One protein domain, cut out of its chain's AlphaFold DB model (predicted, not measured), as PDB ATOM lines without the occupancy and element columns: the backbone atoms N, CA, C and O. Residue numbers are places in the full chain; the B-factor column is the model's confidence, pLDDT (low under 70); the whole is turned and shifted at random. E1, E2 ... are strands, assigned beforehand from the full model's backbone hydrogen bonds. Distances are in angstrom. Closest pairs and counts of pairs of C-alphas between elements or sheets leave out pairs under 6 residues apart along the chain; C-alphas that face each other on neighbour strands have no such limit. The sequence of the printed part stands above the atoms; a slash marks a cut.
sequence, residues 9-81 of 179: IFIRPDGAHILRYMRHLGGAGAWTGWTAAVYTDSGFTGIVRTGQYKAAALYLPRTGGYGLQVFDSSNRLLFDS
ATOM      1  N   ILE A   9     196.203 144.929 129.084       95.44
ATOM      2  CA  ILE A   9     195.877 145.553 127.796       95.44
ATOM      3  C   ILE A   9     196.288 147.014 127.838       95.44
ATOM      4  O   ILE A   9     195.876 147.749 128.735       95.44
ATOM      5  N   PHE A  10     197.059 147.434 126.840       96.25
ATOM      6  CA  PHE A  10     197.401 148.830 126.612       96.25
ATOM      7  C   PHE A  10     196.788 149.293 125.298       96.25
ATOM      8  O   PHE A  10     196.893 148.591 124.295       96.25
ATOM      9  N   ILE A  11     196.170 150.467 125.285       96.50
ATOM     10  CA  ILE A  11     195.441 151.001 124.131       96.50
ATOM     11  C   ILE A  11     196.073 152.299 123.646       96.50
ATOM     12  O   ILE A  11     196.624 153.069 124.428       96.50
ATOM     13  N   ARG A  12     195.949 152.563 122.352       96.88
ATOM     14  CA  ARG A  12     196.295 153.833 121.726       96.88
ATOM     15  C   ARG A  12     195.185 154.206 120.743       96.88
ATOM     16  O   ARG A  12     195.245 153.786 119.589       96.88
ATOM     17  N   PRO A  13     194.145 154.915 121.208       95.94
ATOM     18  CA  PRO A  13     193.081 155.425 120.348       95.94
ATOM     19  C   PRO A  13     193.615 156.375 119.263       95.94
ATOM     20  O   PRO A  13     194.470 157.222 119.541       95.94
ATOM     21  N   ASP A  14     193.077 156.286 118.046       95.88
ATOM     22  CA  ASP A  14     193.456 157.198 116.956       95.88
ATOM     23  C   ASP A  14     192.757 158.562 117.064       95.88
ATOM     24  O   ASP A  14     193.310 159.567 116.616       95.88
ATOM     25  N   GLY A  15     191.600 158.619 117.730       96.25
ATOM     26  CA  GLY A  15     190.831 159.838 117.986       96.25
ATOM     27  C   GLY A  15     189.888 159.686 119.179       96.25
ATOM     28  O   GLY A  15     190.100 158.827 120.038       96.25
ATOM     29  N   ALA A  16     188.855 160.526 119.249       97.00
ATOM     30  CA  ALA A  16     187.953 160.558 120.395       97.00
ATOM     31  C   ALA A  16     187.028 159.343 120.431       97.00
ATOM     32  O   ALA A  16     186.202 159.137 119.540       97.00
ATOM     33  N   HIS A  17     187.171 158.564 121.493       96.06
ATOM     34  CA  HIS A  17     186.230 157.570 121.983       96.06
ATOM     35  C   HIS A  17     186.700 157.100 123.361       96.06
ATOM     36  O   HIS A  17     187.880 157.216 123.699       96.06
ATOM     37  N   ILE A  18     185.779 156.533 124.133       93.06
ATOM     38  CA  ILE A  18     186.054 155.862 125.402       93.06
ATOM     39  C   ILE A  18     185.873 154.358 125.206       93.06
ATOM     40  O   ILE A  18     184.873 153.919 124.635       93.06
ATOM     41  N   LEU A  19     186.818 153.564 125.702       93.31
ATOM     42  CA  LEU A  19     186.651 152.124 125.855       93.31
ATOM     43  C   LEU A  19     186.137 151.826 127.260       93.31
ATOM     44  O   LEU A  19     186.776 152.178 128.251       93.31
ATOM     45  N   ARG A  20     184.986 151.163 127.334       88.56
ATOM     46  CA  ARG A  20     184.349 150.711 128.577       88.56
ATOM     47  C   ARG A  20     183.994 149.233 128.480       88.56
ATOM     48  O   ARG A  20     184.084 148.638 127.406       88.56
ATOM     49  N   TYR A  21     183.578 148.635 129.595       85.25
ATOM     50  CA  TYR A  21     183.184 147.221 129.637       85.25
ATOM     51  C   TYR A  21     184.258 146.276 129.091       85.25
ATOM     52  O   TYR A  21     183.950 145.289 128.423       85.25
ATOM     53  N   MET A  22     185.524 146.589 129.366       87.69
ATOM     54  CA  MET A  22     186.624 145.732 128.953       87.69
ATOM     55  C   MET A  22     186.519 144.368 129.631       87.69
ATOM     56  O   MET A  22     186.260 144.288 130.834       87.69
ATOM     57  N   ARG A  23     186.721 143.304 128.853       88.50
ATOM     58  CA  ARG A  23     186.686 141.914 129.324       88.50
ATOM     59  C   ARG A  23     187.762 141.097 128.632       88.50
ATOM     60  O   ARG A  23     187.998 141.269 127.440       88.50
ATOM     61  N   HIS A  24     188.385 140.185 129.366       92.06
ATOM     62  CA  HIS A  24     189.237 139.162 128.769       92.06
ATOM     63  C   HIS A  24     188.408 138.022 128.181       92.06
ATOM     64  O   HIS A  24     187.331 137.703 128.678       92.06
ATOM     65  N   LEU A  25     188.942 137.404 127.131       93.94
ATOM     66  CA  LEU A  25     188.426 136.179 126.538       93.94
ATOM     67  C   LEU A  25     189.392 135.025 126.827       93.94
ATOM     68  O   LEU A  25     190.615 135.191 126.752       93.94
ATOM     69  N   GLY A  26     188.834 133.851 127.117       94.75
ATOM     70  CA  GLY A  26     189.589 132.688 127.583       94.75
ATOM     71  C   GLY A  26     189.783 132.700 129.099       94.75
ATOM     72  O   GLY A  26     188.992 133.298 129.827       94.75
ATOM     73  N   GLY A  27     190.829 132.024 129.571       94.12
ATOM     74  CA  GLY A  27     191.119 131.897 130.999       94.12
ATOM     75  C   GLY A  27     192.596 131.649 131.281       94.12
ATOM     76  O   GLY A  27     193.421 131.638 130.364       94.12
ATOM     77  N   ALA A  28     192.926 131.442 132.557       95.06
ATOM     78  CA  ALA A  28     194.291 131.176 133.001       95.06
ATOM     79  C   ALA A  28     194.937 130.041 132.181       95.06
ATOM     80  O   ALA A  28     194.357 128.975 131.996       95.06
ATOM     81  N   GLY A  29     196.130 130.297 131.646       94.25
ATOM     82  CA  GLY A  29     196.871 129.390 130.763       94.25
ATOM     83  C   GLY A  29     196.433 129.409 129.291       94.25
ATOM     84  O   GLY A  29     197.175 128.929 128.436       94.25
ATOM     85  N   ALA A  30     195.285 130.007 128.957       95.81
ATOM     86  CA  ALA A  30     194.696 129.967 127.617       95.81
ATOM     87  C   ALA A  30     193.886 131.236 127.273       95.81
ATOM     88  O   ALA A  30     192.716 131.169 126.894       95.81
ATOM     89  N   TRP A  31     194.501 132.418 127.374       95.56
ATOM     90  CA  TRP A  31     193.855 133.680 126.986       95.56
ATOM     91  C   TRP A  31     193.768 133.810 125.467       95.56
ATOM     92  O   TRP A  31     194.791 133.738 124.779       95.56
ATOM     93  N   THR A  32     192.572 134.039 124.937       96.19
ATOM     94  CA  THR A  32     192.316 134.102 123.488       96.19
ATOM     95  C   THR A  32     192.134 135.525 122.975       96.19
ATOM     96  O   THR A  32     192.316 135.765 121.785       96.19
ATOM     97  N   GLY A  33     191.847 136.488 123.853       94.12
ATOM     98  CA  GLY A  33     191.690 137.883 123.452       94.12
ATOM     99  C   GLY A  33     191.081 138.769 124.531       94.12
ATOM    100  O   GLY A  33     191.159 138.480 125.726       94.12
ATOM    101  N   TRP A  34     190.484 139.870 124.089       93.81
ATOM    102  CA  TRP A  34     189.730 140.800 124.920       93.81
ATOM    103  C   TRP A  34     188.674 141.516 124.072       93.81
ATOM    104  O   TRP A  34     188.781 141.557 122.845       93.81
ATOM    105  N   THR A  35     187.658 142.072 124.721       92.69
ATOM    106  CA  THR A  35     186.619 142.900 124.097       92.69
ATOM    107  C   THR A  35     186.402 144.173 124.901       92.69
ATOM    108  O   THR A  35     186.760 144.236 126.078       92.69
ATOM    109  N   ALA A  36     185.820 145.188 124.265       91.56
ATOM    110  CA  ALA A  36     185.345 146.410 124.903       91.56
ATOM    111  C   ALA A  36     184.156 146.979 124.126       91.56
ATOM    112  O   ALA A  36     184.006 146.723 122.931       91.56
ATOM    113  N   ALA A  37     183.349 147.792 124.798       90.88
ATOM    114  CA  ALA A  37     182.369 148.644 124.150       90.88
ATOM    115  C   ALA A  37     182.984 150.020 123.876       90.88
ATOM    116  O   ALA A  37     183.592 150.633 124.758       90.88
ATOM    117  N   VAL A  38     182.790 150.510 122.653       92.88
ATOM    118  CA  VAL A  38     183.184 151.860 122.245       92.88
ATOM    119  C   VAL A  38     182.050 152.818 122.581       92.88
ATOM    120  O   VAL A  38     180.897 152.581 122.224       92.88
ATOM    121  N   TYR A  39     182.381 153.908 123.259       90.94
ATOM    122  CA  TYR A  39     181.449 154.959 123.631       90.94
ATOM    123  C   TYR A  39     181.909 156.317 123.085       90.94
ATOM    124  O   TYR A  39     183.091 156.659 123.144       90.94
ATOM    125  N   THR A  40     180.960 157.085 122.554       92.75
ATOM    126  CA  THR A  40     181.148 158.460 122.072       92.75
ATOM    127  C   THR A  40     179.919 159.279 122.440       92.75
ATOM    128  O   THR A  40     178.813 158.750 122.351       92.75
ATOM    129  N   ASP A  41     180.100 160.555 122.772       87.50
ATOM    130  CA  ASP A  41     179.005 161.506 123.006       87.50
ATOM    131  C   ASP A  41     179.061 162.649 121.976       87.50
ATOM    132  O   ASP A  41     180.090 162.890 121.346       87.50
ATOM    133  N   SER A  42     177.959 163.378 121.843       87.31
ATOM    134  CA  SER A  42     177.815 164.634 121.105       87.31
ATOM    135  C   SER A  42     178.845 165.707 121.485       87.31
ATOM    136  O   SER A  42     179.216 166.518 120.644       87.31
ATOM    137  N   GLY A  43     179.344 165.695 122.725       86.25
ATOM    138  CA  GLY A  43     180.389 166.614 123.190       86.25
ATOM    139  C   GLY A  43     181.816 166.241 122.765       86.25
ATOM    140  O   GLY A  43     182.753 166.971 123.085       86.25
ATOM    141  N   PHE A  44     182.018 165.103 122.095       93.38
ATOM    142  CA  PHE A  44     183.351 164.649 121.701       93.38
ATOM    143  C   PHE A  44     183.756 165.299 120.376       93.38
ATOM    144  O   PHE A  44     182.941 165.467 119.472       93.38
ATOM    145  N   THR A  45     185.042 165.613 120.220       96.44
ATOM    146  CA  THR A  45     185.588 166.222 118.994       96.44
ATOM    147  C   THR A  45     186.673 165.338 118.387       96.44
ATOM    148  O   THR A  45     187.404 164.668 119.112       96.44
ATOM    149  N   GLY A  46     186.779 165.294 117.054       96.56
ATOM    150  CA  GLY A  46     187.753 164.427 116.375       96.56
ATOM    151  C   GLY A  46     187.478 162.933 116.596       96.56
ATOM    152  O   GLY A  46     188.385 162.172 116.935       96.56
ATOM    153  N   ILE A  47     186.211 162.518 116.478       97.31
ATOM    154  CA  ILE A  47     185.781 161.133 116.714       97.31
ATOM    155  C   ILE A  47     186.379 160.203 115.657       97.31
ATOM    156  O   ILE A  47     186.049 160.288 114.476       97.31
ATOM    157  N   VAL A  48     187.198 159.258 116.110       95.81
ATOM    158  CA  VAL A  48     187.727 158.153 115.305       95.81
ATOM    159  C   VAL A  48     187.657 156.904 116.171       95.81
ATOM    160  O   VAL A  48     188.246 156.873 117.247       95.81
ATOM    161  N   ARG A  49     186.912 155.886 115.726       94.06
ATOM    162  CA  ARG A  49     186.618 154.659 116.499       94.06
ATOM    163  C   ARG A  49     187.615 153.525 116.234       94.06
ATOM    164  O   ARG A  49     187.285 152.355 116.397       94.06
ATOM    165  N   THR A  50     188.816 153.879 115.793       94.94
ATOM    166  CA  THR A  50     189.934 152.961 115.570       94.94
ATOM    167  C   THR A  50     191.055 153.264 116.548       94.94
ATOM    168  O   THR A  50     191.077 154.295 117.226       94.94
ATOM    169  N   GLY A  51     191.991 152.338 116.640       94.94
ATOM    170  CA  GLY A  51     193.181 152.505 117.438       94.94
ATOM    171  C   GLY A  51     194.032 151.261 117.356       94.94
ATOM    172  O   GLY A  51     193.754 150.312 116.619       94.94
ATOM    173  N   GLN A  52     195.068 151.258 118.170       96.75
ATOM    174  CA  GLN A  52     195.962 150.128 118.310       96.75
ATOM    175  C   GLN A  52     195.963 149.644 119.748       96.75
ATOM    176  O   GLN A  52     195.627 150.381 120.675       96.75
ATOM    177  N   TYR A  53     196.385 148.403 119.944       96.00
ATOM    178  CA  TYR A  53     196.551 147.857 121.276       96.00
ATOM    179  C   TYR A  53     197.810 147.005 121.371       96.00
ATOM    180  O   TYR A  53     198.334 146.506 120.374       96.00
ATOM    181  N   LYS A  54     198.268 146.824 122.603       95.56
ATOM    182  CA  LYS A  54     199.255 145.826 122.996       95.56
ATOM    183  C   LYS A  54     198.673 144.976 124.112       95.56
ATOM    184  O   LYS A  54     197.916 145.468 124.946       95.56
ATOM    185  N   ALA A  55     199.060 143.710 124.135       94.75
ATOM    186  CA  ALA A  55     198.796 142.812 125.246       94.75
ATOM    187  C   ALA A  55     200.139 142.357 125.819       94.75
ATOM    188  O   ALA A  55     200.984 141.850 125.080       94.75
ATOM    189  N   ALA A  56     200.329 142.541 127.120       93.56
ATOM    190  CA  ALA A  56     201.496 142.061 127.847       93.56
ATOM    191  C   ALA A  56     201.046 141.064 128.911       93.56
ATOM    192  O   ALA A  56     200.015 141.268 129.538       93.56
ATOM    193  N   ALA A  57     201.807 140.001 129.143       92.81
ATOM    194  CA  ALA A  57     201.542 139.100 130.257       92.81
ATOM    195  C   ALA A  57     202.825 138.699 130.957       92.81
ATOM    196  O   ALA A  57     203.912 138.710 130.379       92.81
ATOM    197  N   LEU A  58     202.646 138.318 132.213       90.88
ATOM    198  CA  LEU A  58     203.686 137.793 133.078       90.88
ATOM    199  C   LEU A  58     203.734 136.270 132.969       90.88
ATOM    200  O   LEU A  58     202.752 135.645 132.563       90.88
ATOM    201  N   TYR A  59     204.853 135.667 133.365       93.31
ATOM    202  CA  TYR A  59     204.980 134.210 133.486       93.31
ATOM    203  C   TYR A  59     204.646 133.444 132.195       93.31
ATOM    204  O   TYR A  59     204.065 132.361 132.234       93.31
ATOM    205  N   LEU A  60     204.995 134.017 131.037       92.94
ATOM    206  CA  LEU A  60     204.922 133.308 129.758       92.94
ATOM    207  C   LEU A  60     205.889 132.101 129.774       92.94
ATOM    208  O   LEU A  60     206.936 132.183 130.417       92.94
ATOM    209  N   PRO A  61     205.604 131.000 129.052       92.00
ATOM    210  CA  PRO A  61     206.517 129.859 128.938       92.00
ATOM    211  C   PRO A  61     207.891 130.291 128.434       92.00
ATOM    212  O   PRO A  61     207.943 131.166 127.589       92.00
ATOM    213  N   ARG A  62     209.004 129.685 128.854       90.81
ATOM    214  CA  ARG A  62     210.344 130.040 128.328       90.81
ATOM    215  C   ARG A  62     210.423 129.985 126.793       90.81
ATOM    216  O   ARG A  62     209.780 129.134 126.176       90.81
ATOM    217  N   THR A  63     211.198 130.878 126.172       93.25
ATOM    218  CA  THR A  63     211.586 130.703 124.759       93.25
ATOM    219  C   THR A  63     212.806 129.783 124.646       93.25
ATOM    220  O   THR A  63     213.505 129.546 125.634       93.25
ATOM    221  N   GLY A  64     213.044 129.231 123.453       92.62
ATOM    222  CA  GLY A  64     214.313 128.580 123.113       92.62
ATOM    223  C   GLY A  64     215.342 129.571 122.551       92.62
ATOM    224  O   GLY A  64     215.012 130.727 122.289       92.62
ATOM    225  N   GLY A  65     216.570 129.098 122.317       92.31
ATOM    226  CA  GLY A  65     217.674 129.888 121.753       92.31
ATOM    227  C   GLY A  65     218.657 130.425 122.800       92.31
ATOM    228  O   GLY A  65     218.521 130.153 123.991       92.31
ATOM    229  N   TYR A  66     219.665 131.173 122.344       93.06
ATOM    230  CA  TYR A  66     220.641 131.836 123.217       93.06
ATOM    231  C   TYR A  66     220.035 133.104 123.828       93.06
ATOM    232  O   TYR A  66     219.343 133.846 123.134       93.06
ATOM    233  N   GLY A  67     220.278 133.361 125.116       94.12
ATOM    234  CA  GLY A  67     219.753 134.547 125.794       94.12
ATOM    235  C   GLY A  67     219.840 134.484 127.317       94.12
ATOM    236  O   GLY A  67     220.349 133.519 127.885       94.12
ATOM    237  N   LEU A  68     219.317 135.526 127.969       95.38
ATOM    238  CA  LEU A  68     219.172 135.621 129.420       95.38
ATOM    239  C   LEU A  68     217.716 135.364 129.811       95.38
ATOM    240  O   LEU A  68     216.804 136.030 129.319       95.38
ATOM    241  N   GLN A  69     217.517 134.443 130.752       95.56
ATOM    242  CA  GLN A  69     216.224 134.177 131.373       95.56
ATOM    243  C   GLN A  69     216.342 134.356 132.884       95.56
ATOM    244  O   GLN A  69     217.287 133.869 133.500       95.56
ATOM    245  N   VAL A  70     215.379 135.063 133.473       95.44
ATOM    246  CA  VAL A  70     215.285 135.268 134.923       95.44
ATOM    247  C   VAL A  70     214.021 134.590 135.416       95.44
ATOM    248  O   VAL A  70     212.940 134.814 134.863       95.44
ATOM    249  N   PHE A  71     214.155 133.784 136.464       95.38
ATOM    250  CA  PHE A  71     213.063 133.052 137.094       95.38
ATOM    251  C   PHE A  71     212.905 133.491 138.547       95.38
ATOM    252  O   PHE A  71     213.874 133.905 139.184       95.38
ATOM    253  N   ASP A  72     211.685 133.399 139.068       94.69
ATOM    254  CA  ASP A  72     211.454 133.516 140.506       94.69
ATOM    255  C   ASP A  72     211.748 132.201 141.251       94.69
ATOM    256  O   ASP A  72     212.069 131.172 140.651       94.69
ATOM    257  N   SER A  73     211.604 132.217 142.580       96.12
ATOM    258  CA  SER A  73     211.807 131.045 143.446       96.12
ATOM    259  C   SER A  73     210.841 129.886 143.175       96.12
ATOM    260  O   SER A  73     211.074 128.775 143.638       96.12
ATOM    261  N   SER A  74     209.750 130.129 142.445       94.00
ATOM    262  CA  SER A  74     208.769 129.122 142.028       94.00
ATOM    263  C   SER A  74     208.987 128.667 140.582       94.00
ATOM    264  O   SER A  74     208.102 128.045 139.996       94.00
ATOM    265  N   ASN A  75     210.154 128.970 139.999       91.38
ATOM    266  CA  ASN A  75     210.530 128.632 138.629       91.38
ATOM    267  C   ASN A  75     209.600 129.239 137.557       91.38
ATOM    268  O   ASN A  75     209.472 128.707 136.451       91.38
ATOM    269  N   ARG A  76     208.933 130.361 137.859       91.81
ATOM    270  CA  ARG A  76     208.137 131.111 136.877       91.81
ATOM    271  C   ARG A  76     209.013 132.152 136.195       91.81
ATOM    272  O   ARG A  76     209.810 132.828 136.839       91.81
ATOM    273  N   LEU A  77     208.843 132.306 134.886       92.75
ATOM    274  CA  LEU A  77     209.647 133.225 134.083       92.75
ATOM    275  C   LEU A  77     209.269 134.691 134.349       92.75
ATOM    276  O   LEU A  77     208.133 135.099 134.100       92.75
ATOM    277  N   LEU A  78     210.233 135.485 134.808       92.81
ATOM    278  CA  LEU A  78     210.097 136.924 135.056       92.81
ATOM    279  C   LEU A  78     210.565 137.763 133.867       92.81
ATOM    280  O   LEU A  78     209.946 138.771 133.533       92.81
ATOM    281  N   PHE A  79     211.648 137.340 133.219       94.06
ATOM    282  CA  PHE A  79     212.247 138.035 132.085       94.06
ATOM    283  C   PHE A  79     212.868 137.031 131.118       94.06
ATOM    284  O   PHE A  79     213.413 136.011 131.535       94.06
ATOM    285  N   ASP A  80     212.796 137.340 129.828       94.81
ATOM    286  CA  ASP A  80     213.412 136.566 128.756       94.81
ATOM    287  C   ASP A  80     213.882 137.535 127.671       94.81
ATOM    288  O   ASP A  80     213.059 138.244 127.086       94.81
ATOM    289  N   SER A  81     215.190 137.580 127.406       94.44
ATOM    290  CA  SER A  81     215.781 138.503 126.428       94.44
ATOM    291  C   SER A  81     215.289 138.271 124.997       94.44
ATOM    292  O   SER A  81     215.366 139.176 124.172       94.44
TER     293      SER A  81
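What this domain is: This is residues 9 to 81 of the 179 residues of an uncharacterized protein of Pseudomonas denitrificans (UniProt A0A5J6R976). What shape does the model show? Two antiparallel strand pairs, the shorter E1 with E4 and the long bent hairpin E2 with E3, make an open V whose two sides meet through the turn from E1 to E2, and a small hairpin of E5 and E6 forms a separate head at the far end of a long link. What is it built of? The 73 printed residues have six named strands, E1 to E6 in that order along the chain, and no named helix; the class is all strand, in three antiparallel sheets of two strands with the orders E1 - E4, E2 - E3 and E5 - E6. How spread out is it? It is an extended rod, with a radius of gyration of the C-alphas of 17.7 A and spans of 52 by 24 by 19 A.

How they stand to each other: What pairs with the first strand? E1, residues 9 to 13, is the antiparallel neighbour of E4, residues 51 to 56, at 164 degrees between directions. C-alphas 13 and 51 face each other at 4.1 A, and N 12 and O 52 are 2.8 A apart, within hydrogen-bond range. Which strands follow E1? E2, residues 17 to 27, and E3, residues 30 to 39, form an antiparallel hairpin at 160 degrees; C-alphas 24 and 34 face each other at 4.2 A, and N 25 and O 33 are 2.8 A apart, within hydrogen-bond range. E1 and E2 meet only through their link, E2 and E4 are apart, and E1 and E3 are only just apart, 8.3 A at the closest. What comes last? E5, residues 69 to 71, and E6, residues 77 to 80, form an antiparallel hairpin at 169 degrees; C-alphas 69 and 80 face each other at 4.5 A, and N 70 and O 79 are 2.9 A apart, within hydrogen-bond range. Both are apart from E1, E2, E3 and E4.

Where its parts are: Where do the first strands run? E1 begins at C-alpha 9 (195.877, 145.553, 127.796) and is 12.7 A long. E2 measures 27.6 A and bends by 51 degrees at residue 21; E3 measures 28.6 A. Where do the later ones run? E4 measures 16.9 A, E5 6.6 A, and E6 7.3 A, ending at C-alpha 80 (213.412, 136.566, 128.756).

The domain as a whole: How large is it? The two C-alphas farthest apart, those of Ser 42 and Tyr 66, are 54.0 A apart. Which links are long? E3 to E4, with 11 residues, and E4 to E5, with residues 57 to 68, are long; the other three are tight. Is anything missing or uncertain? The printed part has no cut, its mean pLDDT is 93.6, and no printed residue is under 70.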